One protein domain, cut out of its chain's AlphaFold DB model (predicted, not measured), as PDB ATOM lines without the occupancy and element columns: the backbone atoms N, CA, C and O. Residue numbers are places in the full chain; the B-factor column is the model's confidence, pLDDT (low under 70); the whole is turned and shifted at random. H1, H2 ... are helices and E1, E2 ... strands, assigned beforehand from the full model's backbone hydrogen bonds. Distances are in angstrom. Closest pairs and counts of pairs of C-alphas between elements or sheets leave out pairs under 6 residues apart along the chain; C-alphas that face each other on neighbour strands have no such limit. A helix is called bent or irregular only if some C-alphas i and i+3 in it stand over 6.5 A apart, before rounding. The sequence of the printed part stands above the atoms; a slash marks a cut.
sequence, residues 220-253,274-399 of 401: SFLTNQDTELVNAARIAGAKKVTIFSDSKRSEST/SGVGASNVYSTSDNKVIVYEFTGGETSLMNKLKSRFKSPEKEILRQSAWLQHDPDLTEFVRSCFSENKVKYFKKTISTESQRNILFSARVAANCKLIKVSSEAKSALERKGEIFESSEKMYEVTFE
ATOM      1  N   SER A 220      96.956  52.195  28.581       72.75
ATOM      2  CA  SER A 220      96.375  53.504  28.305       72.75
ATOM      3  C   SER A 220      97.482  54.548  28.137       72.75
ATOM      4  O   SER A 220      97.532  55.243  27.124       72.75
ATOM      5  N   PHE A 221      98.469  54.548  29.036       76.56
ATOM      6  CA  PHE A 221      99.581  55.491  29.025       76.56
ATOM      7  C   PHE A 221     100.383  55.455  27.716       76.56
ATOM      8  O   PHE A 221     100.650  56.493  27.110       76.56
ATOM      9  N   LEU A 222     100.704  54.254  27.223       69.38
ATOM     10  CA  LEU A 222     101.486  54.066  25.995       69.38
ATOM     11  C   LEU A 222     100.735  54.466  24.717       69.38
ATOM     12  O   LEU A 222     101.361  54.766  23.700       69.38
ATOM     13  N   THR A 223      99.402  54.445  24.756       72.25
ATOM     14  CA  THR A 223      98.535  54.746  23.607       72.25
ATOM     15  C   THR A 223      97.882  56.128  23.696       72.25
ATOM     16  O   THR A 223      97.227  56.557  22.742       72.25
ATOM     17  N   ASN A 224      98.097  56.868  24.789       78.75
ATOM     18  CA  ASN A 224      97.524  58.198  25.008       78.75
ATOM     19  C   ASN A 224      97.943  59.200  23.931       78.75
ATOM     20  O   ASN A 224      97.092  59.915  23.409       78.75
ATOM     21  N   GLN A 225      99.212  59.199  23.516       84.31
ATOM     22  CA  GLN A 225      99.678  60.061  22.425       84.31
ATOM     23  C   GLN A 225      98.906  59.798  21.118       84.31
ATOM     24  O   GLN A 225      98.410  60.734  20.490       84.31
ATOM     25  N   ASP A 226      98.757  58.527  20.729       84.19
ATOM     26  CA  ASP A 226      98.012  58.133  19.526       84.19
ATOM     27  C   ASP A 226      96.536  58.535  19.660       84.19
ATOM     28  O   ASP A 226      95.942  59.091  18.734       84.19
ATOM     29  N   THR A 227      95.961  58.331  20.843       83.00
ATOM     30  CA  THR A 227      94.572  58.678  21.160       83.00
ATOM     31  C   THR A 227      94.321  60.184  21.076       83.00
ATOM     32  O   THR A 227      93.303  60.609  20.523       83.00
ATOM     33  N   GLU A 228      95.237  61.013  21.577       86.00
ATOM     34  CA  GLU A 228      95.143  62.473  21.498       86.00
ATOM     35  C   GLU A 228      95.246  62.972  20.045       86.00
ATOM     36  O   GLU A 228      94.432  63.801  19.629       86.00
ATOM     37  N   LEU A 229      96.159  62.416  19.236       89.44
ATOM     38  CA  LEU A 229      96.282  62.731  17.803       89.44
ATOM     39  C   LEU A 229      95.008  62.362  17.024       89.44
ATOM     40  O   LEU A 229      94.472  63.172  16.260       89.44
ATOM     41  N   VAL A 230      94.490  61.150  17.242       86.50
ATOM     42  CA  VAL A 230      93.263  60.641  16.609       86.50
ATOM     43  C   VAL A 230      92.057  61.503  17.001       86.50
ATOM     44  O   VAL A 230      91.239  61.862  16.149       86.50
ATOM     45  N   ASN A 231      91.964  61.909  18.270       83.50
ATOM     46  CA  ASN A 231      90.915  62.811  18.742       83.50
ATOM     47  C   ASN A 231      91.013  64.211  18.137       83.50
ATOM     48  O   ASN A 231      89.983  64.777  17.758       83.50
ATOM     49  N   ALA A 232      92.222  64.757  18.001       85.75
ATOM     50  CA  ALA A 232      92.429  66.043  17.351       85.75
ATOM     51  C   ALA A 232      91.945  66.012  15.892       85.75
ATOM     52  O   ALA A 232      91.179  66.886  15.474       85.75
ATOM     53  N   ALA A 233      92.306  64.961  15.145       86.69
ATOM     54  CA  ALA A 233      91.850  64.751  13.772       86.69
ATOM     55  C   ALA A 233      90.318  64.619  13.682       86.69
ATOM     56  O   ALA A 233      89.684  65.264  12.842       86.69
ATOM     57  N   ARG A 234      89.696  63.853  14.586       82.00
ATOM     58  CA  ARG A 234      88.232  63.711  14.661       82.00
ATOM     59  C   ARG A 234      87.536  65.054  14.887       82.00
ATOM     60  O   ARG A 234      86.584  65.376  14.181       82.00
ATOM     61  N   ILE A 235      87.998  65.853  15.853       80.44
ATOM     62  CA  ILE A 235      87.412  67.174  16.152       80.44
ATOM     63  C   ILE A 235      87.563  68.123  14.955       80.44
ATOM     64  O   ILE A 235      86.661  68.920  14.678       80.44
ATOM     65  N   ALA A 236      88.661  67.998  14.210       80.00
ATOM     66  CA  ALA A 236      88.890  68.733  12.973       80.00
ATOM     67  C   ALA A 236      88.012  68.279  11.788       80.00
ATOM     68  O   ALA A 236      88.018  68.940  10.746       80.00
ATOM     69  N   GLY A 237      87.238  67.199  11.939       79.25
ATOM     70  CA  GLY A 237      86.318  66.679  10.927       79.25
ATOM     71  C   GLY A 237      86.893  65.575  10.042       79.25
ATOM     72  O   GLY A 237      86.383  65.366   8.942       79.25
ATOM     73  N   ALA A 238      87.951  64.884  10.480       81.62
ATOM     74  CA  ALA A 238      88.443  63.708   9.772       81.62
ATOM     75  C   ALA A 238      87.369  62.611   9.719       81.62
ATOM     76  O   ALA A 238      86.640  62.383  10.685       81.62
ATOM     77  N   LYS A 239      87.311  61.904   8.591       81.38
ATOM     78  CA  LYS A 239      86.458  60.724   8.382       81.38
ATOM     79  C   LYS A 239      87.193  59.432   8.673       81.38
ATOM     80  O   LYS A 239      86.592  58.476   9.155       81.38
ATOM     81  N   LYS A 240      88.491  59.422   8.381       85.31
ATOM     82  CA  LYS A 240      89.357  58.267   8.563       85.31
ATOM     83  C   LYS A 240      90.730  58.711   9.044       85.31
ATOM     84  O   LYS A 240      91.289  59.662   8.499       85.31
ATOM     85  N   VAL A 241      91.268  58.004  10.030       85.19
ATOM     86  CA  VAL A 241      92.679  58.081  10.422       85.19
ATOM     87  C   VAL A 241      93.267  56.684  10.308       85.19
ATOM     88  O   VAL A 241      92.744  55.746  10.900       85.19
ATOM     89  N   THR A 242      94.338  56.545   9.537       85.25
ATOM     90  CA  THR A 242      95.079  55.289   9.392       85.25
ATOM     91  C   THR A 242      96.469  55.474   9.979       85.25
ATOM     92  O   THR A 242      97.181  56.394   9.587       85.25
ATOM     93  N   ILE A 243      96.844  54.619  10.924       85.12
ATOM     94  CA  ILE A 243      98.156  54.612  11.567       85.12
ATOM     95  C   ILE A 243      98.917  53.401  11.050       85.12
ATOM     96  O   ILE A 243      98.504  52.266  11.279       85.12
ATOM     97  N   PHE A 244     100.030  53.638  10.371       79.81
ATOM     98  CA  PHE A 244     100.963  52.603   9.953       79.81
ATOM     99  C   PHE A 244     102.095  52.529  10.977       79.81
ATOM    100  O   PHE A 244     102.811  53.512  11.172       79.81
ATOM    101  N   SER A 245     102.277  51.369  11.609       72.19
ATOM    102  CA  SER A 245     103.315  51.138  12.627       72.19
ATOM    103  C   SER A 245     104.740  51.130  12.063       72.19
ATOM    104  O   SER A 245     105.692  51.140  12.830       72.19
ATOM    105  N   ASP A 246     104.893  51.096  10.738       69.06
ATOM    106  CA  ASP A 246     106.171  51.069  10.021       69.06
ATOM    107  C   ASP A 246     106.117  52.080   8.866       69.06
ATOM    108  O   ASP A 246     105.462  51.839   7.845       69.06
ATOM    109  N   SER A 247     106.775  53.233   9.044       55.34
ATOM    110  CA  SER A 247     106.755  54.337   8.074       55.34
ATOM    111  C   SER A 247     107.305  53.927   6.704       55.34
ATOM    112  O   SER A 247     106.801  54.398   5.686       55.34
ATOM    113  N   LYS A 248     108.259  52.988   6.633       55.25
ATOM    114  CA  LYS A 248     108.913  52.572   5.376       55.25
ATOM    115  C   LYS A 248     108.015  51.725   4.472       55.25
ATOM    116  O   LYS A 248     108.190  51.723   3.261       55.25
ATOM    117  N   ARG A 249     107.030  51.020   5.036       50.41
ATOM    118  CA  ARG A 249     106.065  50.201   4.266       50.41
ATOM    119  C   ARG A 249     104.899  51.001   3.685       50.41
ATOM    120  O   ARG A 249     104.128  50.477   2.879       50.41
ATOM    121  N   SER A 250     104.771  52.263   4.079       46.41
ATOM    122  CA  SER A 250     103.725  53.152   3.578       46.41
ATOM    123  C   SER A 250     103.916  53.558   2.110       46.41
ATOM    124  O   SER A 250     102.938  53.851   1.425       46.41
ATOM    125  N   GLU A 251     105.159  53.542   1.610       41.47
ATOM    126  CA  GLU A 251     105.481  53.862   0.212       41.47
ATOM    127  C   GLU A 251     105.120  52.711  -0.740       41.47
ATOM    128  O   GLU A 251     104.852  52.942  -1.916       41.47
ATOM    129  N   SER A 252     105.038  51.476  -0.232       34.91
ATOM    130  CA  SER A 252     104.708  50.279  -1.015       34.91
ATOM    131  C   SER A 252     103.225  49.892  -0.986       34.91
ATOM    132  O   SER A 252     102.836  48.955  -1.670       34.91
ATOM    133  N   THR A 253     102.388  50.594  -0.218       38.09
ATOM    134  CA  THR A 253     100.927  50.378  -0.155       38.09
ATOM    135  C   THR A 253     100.173  51.467  -0.919       38.09
ATOM    136  O   THR A 253      99.198  52.051  -0.455       38.09
ATOM    137  N   SER A 274      86.381  57.743  27.363       30.92
ATOM    138  CA  SER A 274      85.365  58.786  27.208       30.92
ATOM    139  C   SER A 274      85.416  59.617  25.905       30.92
ATOM    140  O   SER A 274      85.947  60.726  25.873       30.92
ATOM    141  N   GLY A 275      84.730  59.139  24.856       31.58
ATOM    142  CA  GLY A 275      84.198  60.009  23.790       31.58
ATOM    143  C   GLY A 275      84.532  59.641  22.341       31.58
ATOM    144  O   GLY A 275      84.041  60.310  21.429       31.58
ATOM    145  N   VAL A 276      85.325  58.594  22.090       41.34
ATOM    146  CA  VAL A 276      85.650  58.152  20.720       41.34
ATOM    147  C   VAL A 276      84.610  57.141  20.232       41.34
ATOM    148  O   VAL A 276      84.706  55.949  20.499       41.34
ATOM    149  N   GLY A 277      83.596  57.611  19.504       37.12
ATOM    150  CA  GLY A 277      82.716  56.736  18.724       37.12
ATOM    151  C   GLY A 277      83.422  56.277  17.446       37.12
ATOM    152  O   GLY A 277      83.191  56.858  16.389       37.12
ATOM    153  N   ALA A 278      84.315  55.291  17.544       41.00
ATOM    154  CA  ALA A 278      84.877  54.611  16.377       41.00
ATOM    155  C   ALA A 278      83.882  53.535  15.917       41.00
ATOM    156  O   ALA A 278      83.493  52.684  16.716       41.00
ATOM    157  N   SER A 279      83.438  53.579  14.658       39.16
ATOM    158  CA  SER A 279      82.474  52.589  14.155       39.16
ATOM    159  C   SER A 279      83.127  51.239  13.875       39.16
ATOM    160  O   SER A 279      82.496  50.217  14.120       39.16
ATOM    161  N   ASN A 280      84.387  51.235  13.423       45.69
ATOM    162  CA  ASN A 280      85.173  50.034  13.142       45.69
ATOM    163  C   ASN A 280      86.655  50.291  13.472       45.69
ATOM    164  O   ASN A 280      87.247  51.212  12.913       45.69
ATOM    165  N   VAL A 281      87.249  49.474  14.347       50.53
ATOM    166  CA  VAL A 281      88.708  49.376  14.532       50.53
ATOM    167  C   VAL A 281      89.114  47.989  14.055       50.53
ATOM    168  O   VAL A 281      88.623  46.993  14.587       50.53
ATOM    169  N   TYR A 282      89.975  47.908  13.044       51.25
ATOM    170  CA  TYR A 282      90.479  46.638  12.524       51.25
ATOM    171  C   TYR A 282      92.004  46.649  12.443       51.25
ATOM    172  O   TYR A 282      92.617  47.662  12.113       51.25
ATOM    173  N   SER A 283      92.593  45.495  12.761       45.97
ATOM    174  CA  SER A 283      94.013  45.188  12.598       45.97
ATOM    175  C   SER A 283      94.123  44.060  11.579       45.97
ATOM    176  O   SER A 283      93.476  43.024  11.741       45.97
ATOM    177  N   THR A 284      94.909  44.246  10.522       46.47
ATOM    178  CA  THR A 284      95.178  43.185   9.540       46.47
ATOM    179  C   THR A 284      96.161  42.163  10.112       46.47
ATOM    180  O   THR A 284      96.997  42.509  10.946       46.47
ATOM    181  N   SER A 285      96.100  40.917   9.637       43.34
ATOM    182  CA  SER A 285      96.943  39.790  10.079       43.34
ATOM    183  C   SER A 285      98.459  40.017   9.942       43.34
ATOM    184  O   SER A 285      99.225  39.316  10.594       43.34
ATOM    185  N   ASP A 286      98.880  41.039   9.187       48.44
ATOM    186  CA  ASP A 286     100.280  41.472   9.053       48.44
ATOM    187  C   ASP A 286     100.717  42.567  10.065       48.44
ATOM    188  O   ASP A 286     101.786  43.161   9.919       48.44
ATOM    189  N   ASN A 287      99.916  42.830  11.111       52.50
ATOM    190  CA  ASN A 287     100.274  43.537  12.360       52.50
ATOM    191  C   ASN A 287     100.874  44.960  12.269       52.50
ATOM    192  O   ASN A 287     101.575  45.393  13.184       52.50
ATOM    193  N   LYS A 288     100.604  45.737  11.212       66.88
ATOM    194  CA  LYS A 288     101.247  47.059  11.034       66.88
ATOM    195  C   LYS A 288     100.328  48.222  10.662       66.88
ATOM    196  O   LYS A 288     100.842  49.280  10.310       66.88
ATOM    197  N   VAL A 289      99.003  48.061  10.734       73.75
ATOM    198  CA  VAL A 289      98.049  49.130  10.386       73.75
ATOM    199  C   VAL A 289      96.854  49.142  11.340       73.75
ATOM    200  O   VAL A 289      96.227  48.107  11.547       73.75
ATOM    201  N   ILE A 290      96.524  50.318  11.879       76.69
ATOM    202  CA  ILE A 290      95.328  50.577  12.693       76.69
ATOM    203  C   ILE A 290      94.472  51.614  11.970       76.69
ATOM    204  O   ILE A 290      94.962  52.686  11.617       76.69
ATOM    205  N   VAL A 291      93.190  51.320  11.762       79.25
ATOM    206  CA  VAL A 291      92.254  52.239  11.106       79.25
ATOM    207  C   VAL A 291      91.164  52.686  12.074       79.25
ATOM    208  O   VAL A 291      90.521  51.859  12.716       79.25
ATOM    209  N   TYR A 292      90.924  53.995  12.113       81.75
ATOM    210  CA  TYR A 292      89.803  54.634  12.792       81.75
ATOM    211  C   TYR A 292      88.870  55.258  11.760       81.75
ATOM    212  O   TYR A 292      89.293  56.109  10.977       81.75
ATOM    213  N   GLU A 293      87.599  54.869  11.790       80.88
ATOM    214  CA  GLU A 293      86.532  55.458  10.977       80.88
ATOM    215  C   GLU A 293      85.535  56.197  11.871       80.88
ATOM    216  O   GLU A 293      85.094  55.678  12.903       80.88
ATOM    217  N   PHE A 294      85.185  57.418  11.469       79.88
ATOM    218  CA  PHE A 294      84.306  58.299  12.229       79.88
ATOM    219  C   PHE A 294      82.989  58.532  11.501       79.88
ATOM    220  O   PHE A 294      82.948  58.841  10.308       79.88
ATOM    221  N   THR A 295      81.896  58.446  12.254       65.06
ATOM    222  CA  THR A 295      80.567  58.822  11.775       65.06
ATOM    223  C   THR A 295      80.283  60.286  12.130       65.06
ATOM    224  O   THR A 295      80.476  60.720  13.264       65.06
ATOM    225  N   GLY A 296      79.836  61.067  11.140       53.78
ATOM    226  CA  GLY A 296      79.578  62.509  11.273       53.78
ATOM    227  C   GLY A 296      80.598  63.398  10.550       53.78
ATOM    228  O   GLY A 296      81.739  63.007  10.336       53.78
ATOM    229  N   GLY A 297      80.150  64.570  10.088       51.53
ATOM    230  CA  GLY A 297      80.999  65.618   9.504       51.53
ATOM    231  C   GLY A 297      81.450  66.638  10.553       51.53
ATOM    232  O   GLY A 297      81.071  66.524  11.719       51.53
ATOM    233  N   GLU A 298      82.249  67.631  10.132       53.34
ATOM    234  CA  GLU A 298      82.723  68.743  10.973       53.34
ATOM    235  C   GLU A 298      81.652  69.224  11.962       53.34
ATOM    236  O   GLU A 298      80.472  69.330  11.615       53.34
ATOM    237  N   THR A 299      82.081  69.558  13.186       51.94
ATOM    238  CA  THR A 299      81.239  70.246  14.173       51.94
ATOM    239  C   THR A 299      80.355  71.280  13.470       51.94
ATOM    240  O   THR A 299      80.860  72.110  12.712       51.94
ATOM    241  N   SER A 300      79.029  71.163  13.648       49.16
ATOM    242  CA  SER A 300      78.044  71.885  12.832       49.16
ATOM    243  C   SER A 300      78.372  73.378  12.716       49.16
ATOM    244  O   SER A 300      79.013  73.956  13.596       49.16
ATOM    245  N   LEU A 301      77.893  74.037  11.659       50.31
ATOM    246  CA  LEU A 301      78.031  75.487  11.435       50.31
ATOM    247  C   LEU A 301      77.773  76.332  12.710       50.31
ATOM    248  O   LEU A 301      78.417  77.358  12.923       50.31
ATOM    249  N   MET A 302      76.899  75.852  13.603       46.56
ATOM    250  CA  MET A 302      76.602  76.440  14.914       46.56
ATOM    251  C   MET A 302      77.761  76.338  15.929       46.56
ATOM    252  O   MET A 302      78.012  77.285  16.675       46.56
ATOM    253  N   ASN A 303      78.497  75.226  15.947       51.19
ATOM    254  CA  ASN A 303      79.693  75.029  16.770       51.19
ATOM    255  C   ASN A 303      80.909  75.788  16.212       51.19
ATOM    256  O   ASN A 303      81.673  76.340  17.002       51.19
ATOM    257  N   LYS A 304      81.032  75.922  14.880       50.97
ATOM    258  CA  LYS A 304      82.002  76.840  14.244       50.97
ATOM    259  C   LYS A 304      81.740  78.312  14.593       50.97
ATOM    260  O   LYS A 304      82.678  79.090  14.737       50.97
ATOM    261  N   LEU A 305      80.473  78.710  14.760       50.31
ATOM    262  CA  LEU A 305      80.121  80.059  15.220       50.31
ATOM    263  C   LEU A 305      80.445  80.277  16.707       50.31
ATOM    264  O   LEU A 305      80.930  81.349  17.062       50.31
ATOM    265  N   LYS A 306      80.224  79.272  17.568       51.84
ATOM    266  CA  LYS A 306      80.598  79.333  18.995       51.84
ATOM    267  C   LYS A 306      82.117  79.309  19.215       51.84
ATOM    268  O   LYS A 306      82.597  79.946  20.149       51.84
ATOM    269  N   SER A 307      82.879  78.640  18.347       50.59
ATOM    270  CA  SER A 307      84.344  78.568  18.426       50.59
ATOM    271  C   SER A 307      85.072  79.814  17.906       50.59
ATOM    272  O   SER A 307      86.277  79.941  18.107       50.59
ATOM    273  N   ARG A 308      84.373  80.804  17.327       48.00
ATOM    274  CA  ARG A 308      84.990  82.093  16.951       48.00
ATOM    275  C   ARG A 308      85.651  82.832  18.125       48.00
ATOM    276  O   ARG A 308      86.501  83.679  17.885       48.00
ATOM    277  N   PHE A 309      85.306  82.497  19.371       53.41
ATOM    278  CA  PHE A 309      85.926  83.077  20.569       53.41
ATOM    279  C   PHE A 309      87.122  82.272  21.124       53.41
ATOM    280  O   PHE A 309      87.894  82.825  21.904       53.41
ATOM    281  N   LYS A 310      87.320  81.006  20.716       60.31
ATOM    282  CA  LYS A 310      88.480  80.156  21.066       60.31
ATOM    283  C   LYS A 310      88.715  79.121  19.960       60.31
ATOM    284  O   LYS A 310      87.846  78.279  19.736       60.31
ATOM    285  N   SER A 311      89.871  79.154  19.283       74.69
ATOM    286  CA  SER A 311      90.141  78.168  18.224       74.69
ATOM    287  C   SER A 311      90.204  76.749  18.828       74.69
ATOM    288  O   SER A 311      90.901  76.558  19.828       74.69
ATOM    289  N   PRO A 312      89.484  75.753  18.270       77.75
ATOM    290  CA  PRO A 312      89.488  74.384  18.794       77.75
ATOM    291  C   PRO A 312      90.889  73.769  18.843       77.75
ATOM    292  O   PRO A 312      91.220  73.089  19.804       77.75
ATOM    293  N   GLU A 313      91.730  74.085  17.855       83.88
ATOM    294  CA  GLU A 313      93.157  73.743  17.824       83.88
ATOM    295  C   GLU A 313      93.883  74.207  19.096       83.88
ATOM    296  O   GLU A 313      94.526  73.406  19.770       83.88
ATOM    297  N   LYS A 314      93.744  75.490  19.463       83.62
ATOM    298  CA  LYS A 314      94.396  76.053  20.652       83.62
ATOM    299  C   LYS A 314      93.889  75.412  21.935       83.62
ATOM    300  O   LYS A 314      94.670  75.255  22.864       83.62
ATOM    301  N   GLU A 315      92.607  75.061  22.004       83.19
ATOM    302  CA  GLU A 315      92.052  74.397  23.185       83.19
ATOM    303  C   GLU A 315      92.551  72.953  23.315       83.19
ATOM    304  O   GLU A 315      92.937  72.564  24.412       83.19
ATOM    305  N   ILE A 316      92.613  72.198  22.212       84.56
ATOM    306  CA  ILE A 316      93.172  70.835  22.193       84.56
ATOM    307  C   ILE A 316      94.627  70.858  22.645       84.56
ATOM    308  O   ILE A 316      94.990  70.111  23.547       84.56
ATOM    309  N   LEU A 317      95.445  71.743  22.066       86.25
ATOM    310  CA  LEU A 317      96.843  71.881  22.467       86.25
ATOM    311  C   LEU A 317      96.944  72.289  23.941       86.25
ATOM    312  O   LEU A 317      97.666  71.664  24.693       86.25
ATOM    313  N   ARG A 318      96.162  73.266  24.408       82.75
ATOM    314  CA  ARG A 318      96.206  73.714  25.812       82.75
ATOM    315  C   ARG A 318      95.841  72.622  26.826       82.75
ATOM    316  O   ARG A 318      96.307  72.684  27.958       82.75
ATOM    317  N   GLN A 319      94.961  71.692  26.461       82.12
ATOM    318  CA  GLN A 319      94.493  70.618  27.346       82.12
ATOM    319  C   GLN A 319      95.327  69.335  27.248       82.12
ATOM    320  O   GLN A 319      95.169  68.445  28.077       82.12
ATOM    321  N   SER A 320      96.167  69.215  26.225       83.88
ATOM    322  CA  SER A 320      96.884  67.989  25.900       83.88
ATOM    323  C   SER A 320      98.198  67.888  26.669       83.88
ATOM    324  O   SER A 320      99.023  68.797  26.601       83.88
ATOM    325  N   ALA A 321      98.439  66.761  27.339       81.38
ATOM    326  CA  ALA A 321      99.737  66.502  27.959       81.38
ATOM    327  C   ALA A 321     100.819  66.281  26.888       81.38
ATOM    328  O   ALA A 321     101.907  66.843  26.982       81.38
ATOM    329  N   TRP A 322     100.504  65.514  25.835       84.19
ATOM    330  CA  TRP A 322     101.476  65.032  24.845       84.19
ATOM    331  C   TRP A 322     101.769  66.003  23.701       84.19
ATOM    332  O   TRP A 322     102.921  66.179  23.312       84.19
ATOM    333  N   LEU A 323     100.741  66.634  23.141       87.56
ATOM    334  CA  LEU A 323     100.822  67.349  21.867       87.56
ATOM    335  C   LEU A 323     101.434  68.746  22.011       87.56
ATOM    336  O   LEU A 323     102.051  69.244  21.074       87.56
ATOM    337  N   GLN A 324     101.257  69.390  23.166       84.81
ATOM    338  CA  GLN A 324     101.484  70.830  23.330       84.81
ATOM    339  C   GLN A 324     102.959  71.250  23.405       84.81
ATOM    340  O   GLN A 324     103.292  72.408  23.147       84.81
ATOM    341  N   HIS A 325     103.841  70.318  23.772       84.06
ATOM    342  CA  HIS A 325     105.272  70.564  23.971       84.06
ATOM    343  C   HIS A 325     106.156  69.897  22.911       84.06
ATOM    344  O   HIS A 325     107.379  70.069  22.934       84.06
ATOM    345  N   ASP A 326     105.551  69.160  21.978       86.38
ATOM    346  CA  ASP A 326     106.246  68.522  20.869       86.38
ATOM    347  C   ASP A 326     105.919  69.237  19.540       86.38
ATOM    348  O   ASP A 326     104.745  69.316  19.161       86.38
ATOM    349  N   PRO A 327     106.928  69.787  18.831       87.19
ATOM    350  CA  PRO A 327     106.709  70.516  17.585       87.19
ATOM    351  C   PRO A 327     106.033  69.693  16.486       87.19
ATOM    352  O   PRO A 327     105.149  70.224  15.815       87.19
ATOM    353  N   ASP A 328     106.400  68.419  16.323       87.00
ATOM    354  CA  ASP A 328     105.873  67.564  15.256       87.00
ATOM    355  C   ASP A 328     104.412  67.200  15.531       87.00
ATOM    356  O   ASP A 328     103.567  67.241  14.630       87.00
ATOM    357  N   LEU A 329     104.086  66.916  16.798       89.94
ATOM    358  CA  LEU A 329     102.709  66.654  17.226       89.94
ATOM    359  C   LEU A 329     101.846  67.918  17.132       89.94
ATOM    360  O   LEU A 329     100.714  67.871  16.648       89.94
ATOM    361  N   THR A 330     102.389  69.071  17.529       89.81
ATOM    362  CA  THR A 330     101.723  70.369  17.375       89.81
ATOM    363  C   THR A 330     101.447  70.682  15.901       89.81
ATOM    364  O   THR A 330     100.361  71.151  15.555       89.81
ATOM    365  N   GLU A 331     102.408  70.423  15.012       89.31
ATOM    366  CA  GLU A 331     102.252  70.623  13.571       89.31
ATOM    367  C   GLU A 331     101.194  69.686  12.976       89.31
ATOM    368  O   GLU A 331     100.381  70.125  12.156       89.31
ATOM    369  N   PHE A 332     101.141  68.427  13.419       90.25
ATOM    370  CA  PHE A 332     100.077  67.497  13.039       90.25
ATOM    371  C   PHE A 332      98.695  68.063  13.388       90.25
ATOM    372  O   PHE A 332      97.820  68.140  12.524       90.25
ATOM    373  N   VAL A 333      98.505  68.523  14.633       89.62
ATOM    374  CA  VAL A 333      97.231  69.116  15.075       89.62
ATOM    375  C   VAL A 333      96.886  70.336  14.228       89.62
ATOM    376  O   VAL A 333      95.776  70.422  13.710       89.62
ATOM    377  N   ARG A 334      97.833  71.256  14.023       87.12
ATOM    378  CA  ARG A 334      97.643  72.444  13.173       87.12
ATOM    379  C   ARG A 334      97.217  72.087  11.755       87.12
ATOM    380  O   ARG A 334      96.306  72.709  11.213       87.12
ATOM    381  N   SER A 335      97.831  71.059  11.180       84.44
ATOM    382  CA  SER A 335      97.527  70.587   9.828       84.44
ATOM    383  C   SER A 335      96.080  70.108   9.705       84.44
ATOM    384  O   SER A 335      95.426  70.405   8.706       84.44
ATOM    385  N   CYS A 336      95.531  69.473  10.746       83.75
ATOM    386  CA  CYS A 336      94.121  69.080  10.784       83.75
ATOM    387  C   CYS A 336      93.152  70.278  10.694       83.75
ATOM    388  O   CYS A 336      92.068  70.153  10.121       83.75
ATOM    389  N   PHE A 337      93.521  71.441  11.241       81.94
ATOM    390  CA  PHE A 337      92.671  72.641  11.294       81.94
ATOM    391  C   PHE A 337      92.996  73.701  10.228       81.94
ATOM    392  O   PHE A 337      92.337  74.741  10.209       81.94
ATOM    393  N   SER A 338      93.961  73.449   9.337       76.31
ATOM    394  CA  SER A 338      94.356  74.374   8.265       76.31
ATOM    395  C   SER A 338      93.168  74.793   7.389       76.31
ATOM    396  O   SER A 338      92.309  73.978   7.071       76.31
ATOM    397  N   GLU A 339      93.127  76.056   6.958       64.62
ATOM    398  CA  GLU A 339      92.086  76.563   6.047       64.62
ATOM    399  C   GLU A 339      92.185  75.932   4.645       64.62
ATOM    400  O   GLU A 339      91.176  75.770   3.962       64.62
ATOM    401  N   ASN A 340      93.381  75.482   4.251       58.75
ATOM    402  CA  ASN A 340      93.634  74.747   3.011       58.75
ATOM    403  C   ASN A 340      93.549  73.231   3.248       58.75
ATOM    404  O   ASN A 340      94.514  72.512   2.974       58.75
ATOM    405  N   LYS A 341      92.433  72.733   3.804       58.44
ATOM    406  CA  LYS A 341      92.260  71.291   4.061       58.44
ATOM    407  C   LYS A 341      92.416  70.508   2.757       58.44
ATOM    408  O   LYS A 341      91.558  70.554   1.877       58.44
ATOM    409  N   VAL A 342      93.523  69.784   2.633       59.72
ATOM    410  CA  VAL A 342      93.718  68.799   1.567       59.72
ATOM    411  C   VAL A 342      92.775  67.622   1.844       59.72
ATOM    412  O   VAL A 342      92.487  67.320   3.001       59.72
ATOM    413  N   LYS A 343      92.295  66.940   0.792       70.19
ATOM    414  CA  LYS A 343      91.430  65.740   0.893       70.19
ATOM    415  C   LYS A 343      91.959  64.714   1.902       70.19
ATOM    416  O   LYS A 343      91.189  64.036   2.571       70.19
ATOM    417  N   TYR A 344      93.278  64.611   1.991       77.94
ATOM    418  CA  TYR A 344      93.988  63.859   3.008       77.94
ATOM    419  C   TYR A 344      95.382  64.464   3.206       77.94
ATOM    420  O   TYR A 344      95.879  65.175   2.330       77.94
ATOM    421  N   PHE A 345      96.038  64.157   4.321       81.94
ATOM    422  CA  PHE A 345      97.473  64.381   4.482       81.94
ATOM    423  C   PHE A 345      98.132  63.197   5.185       81.94
ATOM    424  O   PHE A 345      97.468  62.416   5.870       81.94
ATOM    425  N   LYS A 346      99.448  63.072   5.001       86.38
ATOM    426  CA  LYS A 346     100.292  62.085   5.675       86.38
ATOM    427  C   LYS A 346     101.338  62.812   6.511       86.38
ATOM    428  O   LYS A 346     101.922  63.785   6.035       86.38
ATOM    429  N   LYS A 347     101.584  62.341   7.729       86.50
ATOM    430  CA  LYS A 347     102.663  62.833   8.594       86.50
ATOM    431  C   LYS A 347     103.339  61.646   9.264       86.50
ATOM    432  O   LYS A 347     102.666  60.787   9.831       86.50
ATOM    433  N   THR A 348     104.660  61.609   9.186       86.94
ATOM    434  CA  THR A 348     105.476  60.655   9.932       86.94
ATOM    435  C   THR A 348     105.805  61.256  11.292       86.94
ATOM    436  O   THR A 348     106.186  62.423  11.366       86.94
ATOM    437  N   ILE A 349     105.613  60.480  12.354       86.94
ATOM    438  CA  ILE A 349     105.850  60.877  13.743       86.94
ATOM    439  C   ILE A 349     106.786  59.843  14.371       86.94
ATOM    440  O   ILE A 349     106.570  58.634  14.236       86.94
ATOM    441  N   SER A 350     107.829  60.323  15.049       83.62
ATOM    442  CA  SER A 350     108.787  59.478  15.766       83.62
ATOM    443  C   SER A 350     108.118  58.720  16.915       83.62
ATOM    444  O   SER A 350     107.315  59.275  17.666       83.62
ATOM    445  N   THR A 351     108.482  57.450  17.085       81.12
ATOM    446  CA  THR A 351     108.074  56.612  18.227       81.12
ATOM    447  C   THR A 351     109.132  56.582  19.329       81.12
ATOM    448  O   THR A 351     108.988  55.834  20.296       81.12
ATOM    449  N   GLU A 352     110.198  57.380  19.220       82.88
ATOM    450  CA  GLU A 352     111.341  57.351  20.137       82.88
ATOM    451  C   GLU A 352     110.919  57.502  21.605       82.88
ATOM    452  O   GLU A 352     111.358  56.728  22.451       82.88
ATOM    453  N   SER A 353     109.997  58.421  21.918       83.25
ATOM    454  CA  SER A 353     109.488  58.572  23.288       83.25
ATOM    455  C   SER A 353     108.784  57.303  23.783       83.25
ATOM    456  O   SER A 353     109.031  56.870  24.904       83.25
ATOM    457  N   GLN A 354     107.931  56.688  22.957       83.25
ATOM    458  CA  GLN A 354     107.206  55.454  23.297       83.25
ATOM    459  C   GLN A 354     108.187  54.292  23.513       83.25
ATOM    460  O   GLN A 354     108.068  53.540  24.480       83.25
ATOM    461  N   ARG A 355     109.212  54.192  22.660       83.56
ATOM    462  CA  ARG A 355     110.304  53.225  22.803       83.56
ATOM    463  C   ARG A 355     111.073  53.436  24.101       83.56
ATOM    464  O   ARG A 355     111.220  52.490  24.868       83.56
ATOM    465  N   ASN A 356     111.508  54.661  24.379       87.12
ATOM    466  CA  ASN A 356     112.261  54.994  25.588       87.12
ATOM    467  C   ASN A 356     111.461  54.683  26.860       87.12
ATOM    468  O   ASN A 356     112.031  54.174  27.820       87.12
ATOM    469  N   ILE A 357     110.141  54.903  26.856       88.81
ATOM    470  CA  ILE A 357     109.244  54.518  27.959       88.81
ATOM    471  C   ILE A 357     109.236  52.999  28.156       88.81
ATOM    472  O   ILE A 357     109.418  52.528  29.278       88.81
ATOM    473  N   LEU A 358     109.076  52.223  27.078       86.50
ATOM    474  CA  LEU A 358     109.075  50.757  27.139       86.50
ATOM    475  C   LEU A 358     110.412  50.199  27.639       86.50
ATOM    476  O   LEU A 358     110.424  49.310  28.491       86.50
ATOM    477  N   PHE A 359     111.535  50.724  27.143       87.31
ATOM    478  CA  PHE A 359     112.867  50.342  27.620       87.31
ATOM    479  C   PHE A 359     113.057  50.710  29.091       87.31
ATOM    480  O   PHE A 359     113.432  49.855  29.892       87.31
ATOM    481  N   SER A 360     112.702  51.937  29.469       90.69
ATOM    482  CA  SER A 360     112.737  52.394  30.856       90.69
ATOM    483  C   SER A 360     111.929  51.487  31.784       90.69
ATOM    484  O   SER A 360     112.427  51.067  32.825       90.69
ATOM    485  N   ALA A 361     110.709  51.113  31.399       90.06
ATOM    486  CA  ALA A 361     109.882  50.195  32.175       90.06
ATOM    487  C   ALA A 361     110.555  48.822  32.357       90.06
ATOM    488  O   ALA A 361     110.559  48.269  33.458       90.06
ATOM    489  N   ARG A 362     111.191  48.276  31.310       87.81
ATOM    490  CA  ARG A 362     111.906  46.988  31.394       87.81
ATOM    491  C   ARG A 362     113.060  47.061  32.386       87.81
ATOM    492  O   ARG A 362     113.198  46.175  33.228       87.81
ATOM    493  N   VAL A 363     113.855  48.126  32.304       89.31
ATOM    494  CA  VAL A 363     114.980  48.357  33.214       89.31
ATOM    495  C   VAL A 363     114.484  48.539  34.648       89.31
ATOM    496  O   VAL A 363     115.010  47.895  35.553       89.31
ATOM    497  N   ALA A 364     113.422  49.319  34.863       90.88
ATOM    498  CA  ALA A 364     112.830  49.537  36.183       90.88
ATOM    499  C   ALA A 364     112.344  48.235  36.841       90.88
ATOM    500  O   ALA A 364     112.586  48.011  38.029       90.88
ATOM    501  N   ALA A 365     111.707  47.350  36.067       87.56
ATOM    502  CA  ALA A 365     111.278  46.039  36.548       87.56
ATOM    503  C   ALA A 365     112.470  45.141  36.923       87.56
ATOM    504  O   ALA A 365     112.436  44.473  37.956       87.56
ATOM    505  N   ASN A 366     113.533  45.132  36.111       85.06
ATOM    506  CA  ASN A 366     114.736  44.342  36.389       85.06
ATOM    507  C   ASN A 366     115.497  44.858  37.623       85.06
ATOM    508  O   ASN A 366     115.953  44.054  38.432       85.06
ATOM    509  N   CYS A 367     115.540  46.179  37.818       86.69
ATOM    510  CA  CYS A 367     116.170  46.824  38.975       86.69
ATOM    511  C   CYS A 367     115.296  46.793  40.242       86.69
ATOM    512  O   CYS A 367     115.672  47.364  41.262       86.69
ATOM    513  N   LYS A 368     114.125  46.138  40.197       87.31
ATOM    514  CA  LYS A 368     113.185  46.013  41.325       87.31
ATOM    515  C   LYS A 368     112.713  47.363  41.887       87.31
ATOM    516  O   LYS A 368     112.363  47.435  43.064       87.31
ATOM    517  N   LEU A 369     112.663  48.410  41.055       89.25
ATOM    518  CA  LEU A 369     112.060  49.697  41.438       89.25
ATOM    519  C   LEU A 369     110.566  49.543  41.708       89.25
ATOM    520  O   LEU A 369     110.003  50.197  42.575       89.25
ATOM    521  N   ILE A 370     109.917  48.645  40.974       85.56
ATOM    522  CA  ILE A 370     108.515  48.314  41.178       85.56
ATOM    523  C   ILE A 370     108.318  46.804  41.181       85.56
ATOM    524  O   ILE A 370     109.044  46.047  40.528       85.56
ATOM    525  N   LYS A 371     107.294  46.353  41.905       81.44
ATOM    526  CA  LYS A 371     106.885  44.951  41.896       81.44
ATOM    527  C   LYS A 371     105.959  44.704  40.711       81.44
ATOM    528  O   LYS A 371     104.842  45.206  40.678       81.44
ATOM    529  N   VAL A 372     106.413  43.890  39.764       78.19
ATOM    530  CA  VAL A 372     105.673  43.569  38.536       78.19
ATOM    531  C   VAL A 372     105.339  42.080  38.519       78.19
ATOM    532  O   VAL A 372     106.163  41.259  38.926       78.19
ATOM    533  N   SER A 373     104.135  41.716  38.068       78.62
ATOM    534  CA  SER A 373     103.788  40.306  37.855       78.62
ATOM    535  C   SER A 373     104.511  39.740  36.624       78.62
ATOM    536  O   SER A 373     104.930  40.484  35.733       78.62
ATOM    537  N   SER A 374     104.639  38.414  36.541       77.38
ATOM    538  CA  SER A 374     105.198  37.736  35.363       77.38
ATOM    539  C   SER A 374     104.458  38.113  34.079       77.38
ATOM    540  O   SER A 374     105.078  38.368  33.050       77.38
ATOM    541  N   GLU A 375     103.134  38.215  34.152       76.88
ATOM    542  CA  GLU A 375     102.264  38.515  33.015       76.88
ATOM    543  C   GLU A 375     102.494  39.936  32.501       76.88
ATOM    544  O   GLU A 375     102.568  40.148  31.290       76.88
ATOM    545  N   ALA A 376     102.649  40.903  33.410       74.19
ATOM    546  CA  ALA A 376     102.938  42.287  33.058       74.19
ATOM    547  C   ALA A 376     104.339  42.431  32.437       74.19
ATOM    548  O   ALA A 376     104.499  43.161  31.456       74.19
ATOM    549  N   LYS A 377     105.334  41.667  32.916       73.94
ATOM    550  CA  LYS A 377     106.667  41.611  32.296       73.94
ATOM    551  C   LYS A 377     106.609  41.054  30.867       73.94
ATOM    552  O   LYS A 377     107.093  41.702  29.941       73.94
ATOM    553  N   SER A 378     105.933  39.924  30.657       73.44
ATOM    554  CA  SER A 378     105.760  39.340  29.317       73.44
ATOM    555  C   SER A 378     104.898  40.205  28.388       73.44
ATOM    556  O   SER A 378     105.074  40.195  27.170       73.44
ATOM    557  N   ALA A 379     103.944  40.974  28.920       73.75
ATOM    558  CA  ALA A 379     103.210  41.966  28.136       73.75
ATOM    559  C   ALA A 379     104.135  43.092  27.646       73.75
ATOM    560  O   ALA A 379     104.058  43.477  26.482       73.75
ATOM    561  N   LEU A 380     105.045  43.571  28.495       75.81
ATOM    562  CA  LEU A 380     106.025  44.599  28.143       75.81
ATOM    563  C   LEU A 380     107.056  44.116  27.105       75.81
ATOM    564  O   LEU A 380     107.486  44.881  26.236       75.81
ATOM    565  N   GLU A 381     107.437  42.841  27.161       72.44
ATOM    566  CA  GLU A 381     108.274  42.191  26.144       72.44
ATOM    567  C   GLU A 381     107.588  42.212  24.773       72.44
ATOM    568  O   GLU A 381     108.100  42.840  23.846       72.44
ATOM    569  N   ARG A 382     106.360  41.683  24.691       70.38
ATOM    570  CA  ARG A 382     105.547  41.707  23.461       70.38
ATOM    571  C   ARG A 382     105.304  43.121  22.932       70.38
ATOM    572  O   ARG A 382     105.317  43.342  21.728       70.38
ATOM    573  N   LYS A 383     105.086  44.101  23.816       70.81
ATOM    574  CA  LYS A 383     104.923  45.504  23.410       70.81
ATOM    575  C   LYS A 383     106.181  46.038  22.740       70.81
ATOM    576  O   LYS A 383     106.077  46.617  21.671       70.81
ATOM    577  N   GLY A 384     107.368  45.844  23.307       68.00
ATOM    578  CA  GLY A 384     108.570  46.386  22.662       68.00
ATOM    579  C   GLY A 384     108.855  45.785  21.284       68.00
ATOM    580  O   GLY A 384     109.378  46.521  20.462       68.00
ATOM    581  N   GLU A 385     108.425  44.549  20.996       66.19
ATOM    582  CA  GLU A 385     108.461  43.978  19.633       66.19
ATOM    583  C   GLU A 385     107.551  44.756  18.657       66.19
ATOM    584  O   GLU A 385     107.893  44.986  17.499       66.19
ATOM    585  N   ILE A 386     106.390  45.231  19.125       63.88
ATOM    586  CA  ILE A 386     105.438  46.018  18.318       63.88
ATOM    587  C   ILE A 386     105.976  47.430  18.032       63.88
ATOM    588  O   ILE A 386     105.720  47.990  16.965       63.88
ATOM    589  N   PHE A 387     106.727  48.011  18.970       63.88
ATOM    590  CA  PHE A 387     107.275  49.369  18.874       63.88
ATOM    591  C   PHE A 387     108.739  49.401  18.383       63.88
ATOM    592  O   PHE A 387     109.420  50.406  18.564       63.88
ATOM    593  N   GLU A 388     109.237  48.342  17.731       61.44
ATOM    594  CA  GLU A 388     110.603  48.311  17.170       61.44
ATOM    595  C   GLU A 388     110.836  49.360  16.073       61.44
ATOM    596  O   GLU A 388     111.949  49.872  15.921       61.44
ATOM    597  N   SER A 389     109.789  49.719  15.321       64.44
ATOM    598  CA  SER A 389     109.870  50.793  14.327       64.44
ATOM    599  C   SER A 389     110.188  52.120  15.007       64.44
ATOM    600  O   SER A 389     109.589  52.450  16.026       64.44
ATOM    601  N   SER A 390     111.109  52.897  14.434       69.56
ATOM    602  CA  SER A 390     111.468  54.245  14.900       69.56
ATOM    603  C   SER A 390     110.392  55.296  14.610       69.56
ATOM    604  O   SER A 390     110.461  56.406  15.131       69.56
ATOM    605  N   GLU A 391     109.413  54.969  13.765       80.44
ATOM    606  CA  GLU A 391     108.440  55.925  13.244       80.44
ATOM    607  C   GLU A 391     107.089  55.269  12.934       80.44
ATOM    608  O   GLU A 391     107.018  54.119  12.487       80.44
ATOM    609  N   LYS A 392     106.020  56.051  13.098       84.94
ATOM    610  CA  LYS A 392     104.656  55.755  12.645       84.94
ATOM    611  C   LYS A 392     104.244  56.754  11.568       84.94
ATOM    612  O   LYS A 392     104.542  57.941  11.687       84.94
ATOM    613  N   MET A 393     103.516  56.311  10.545       86.00
ATOM    614  CA  MET A 393     102.836  57.226   9.619       86.00
ATOM    615  C   MET A 393     101.368  57.359  10.009       86.00
ATOM    616  O   MET A 393     100.664  56.363  10.123       86.00
ATOM    617  N   TYR A 394     100.890  58.595  10.095       88.06
ATOM    618  CA  TYR A 394      99.481  58.932  10.242       88.06
ATOM    619  C   TYR A 394      98.969  59.459   8.907       88.06
ATOM    620  O   TYR A 394      99.478  60.455   8.393       88.06
ATOM    621  N   GLU A 395      97.959  58.803   8.354       88.00
ATOM    622  CA  GLU A 395      97.199  59.265   7.198       88.00
ATOM    623  C   GLU A 395      95.814  59.718   7.664       88.00
ATOM    624  O   GLU A 395      95.027  58.922   8.178       88.00
ATOM    625  N   VAL A 396      95.512  61.002   7.483       86.19
ATOM    626  CA  VAL A 396      94.238  61.611   7.884       86.19
ATOM    627  C   VAL A 396      93.460  61.979   6.634       86.19
ATOM    628  O   VAL A 396      93.965  62.727   5.804       86.19
ATOM    629  N   THR A 397      92.232  61.480   6.502       85.38
ATOM    630  CA  THR A 397      91.341  61.755   5.365       85.38
ATOM    631  C   THR A 397      90.134  62.574   5.808       85.38
ATOM    632  O   THR A 397      89.471  62.235   6.793       85.38
ATOM    633  N   PHE A 398      89.818  63.624   5.052       78.81
ATOM    634  CA  PHE A 398      88.670  64.508   5.252       78.81
ATOM    635  C   PHE A 398      87.628  64.288   4.147       78.81
ATOM    636  O   PHE A 398      87.967  63.982   3.005       78.81
ATOM    637  N   GLU A 399      86.346  64.448   4.478       68.56
ATOM    638  CA  GLU A 399      85.289  64.497   3.461       68.56
ATOM    639  C   GLU A 399      85.413  65.805   2.666       68.56
ATOM    640  O   GLU A 399      85.609  66.873   3.252       68.56
TER     641      GLU A 399
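Overview. This is residues 220 to 253 and 274 to 399 of the 401 residues of an uncharacterized protein of Vibrio qinghaiensis (UniProt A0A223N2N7). A twisted sheet of five strands has H1 and H5 side by side over one face, with H4 packed on those two helices and short H2 on the other face. A hairpin of two helices, H6 and H7, lies beyond one end of this body, and H3 lies at the far end, so that the two make the long axis. The printed part has 160 residues, with elements in the order H1 E1 H2 E2 E3 H3 H4 H5 E4 H6 H7 E5; the class is mixed, helices and strands, and the sheet, E2 E3 E1 E5 E4, is antiparallel throughout. The whole is compact, with a radius of gyration of the C-alphas of 17.4 A and spans of 54 by 36 by 27 A.

Arrangement. In the sheet, E1, residues 238 to 244, is the neighbour of E5, residues 391 to 398, with N 242 and O 395 at 2.8 A. E3, residues 289 to 294, pairs with E1 through N 292 and O 241, 2.8 A, and forms a hairpin with edge strand E2, residues 278 to 283, where N 279 and O 293 are 3.2 A apart. E4, residues 344 to 350, is the other edge strand; N 394 of E5 and its O 347 are 2.8 A apart. H1, residues 220 to 235, is over E1 at a height over the sheet of 9.5 A. H5, residues 327 to 337, is on the same face, over E5 at 9.1 A. Residues 229 to 233 of H1 touch H5 at a shallow tilt of 32 degrees, the same way; the closest C-alphas, of Ala 233 and Cys 336, are 5.7 A apart. H4, residues 312 to 319, forms a helical hairpin with H5, closest at the C-alphas of Glu 313 and Arg 334, 6.6 A. H2, residues 247 to 250, is on the opposite face, with the C-alphas of Ser 247 and Met 393 closest to E5 at 5.1 A. H6, residues 352 to 366, and H7, residues 374 to 386, form a helical hairpin at a shallow tilt of 26 degrees, closest at the C-alphas of Leu 358 and Gly 384, 6.3 A. H3, residues 301 to 309, meets H4 only through their link. Every O i to N i+4 pair is within hydrogen-bond range in H4, H5, H6 and H7; H1 has 10 of 12, H3 has 3 of 5, and H2 is too short for one.

Along the chain. H1 begins at C-alpha 220, (96.375, 53.504, 28.305), and is 20.4 A long; it is irregular, C-alphas 222 and 225 being 7.2 A apart, and H3 is only just irregular, C-alphas 306 and 309 being 6.7 A apart. H6 measures 21.1 A, H7 19.0 A and E4 20.0 A. E5, 23.0 A, ends at C-alpha 398, (88.670, 64.508, 5.252).

Size, cuts and confidence. The C-alphas farthest apart, of Leu 301 and Cys 367, are 55.1 A apart. Residues 254 to 273 are not printed, with 32.6 A between C-alphas 253 and 274; of the links printed whole, none is long. The mean pLDDT of the printed part is 73.0, and 52 residues are under 70, among them 274 to 288 and 295 to 310.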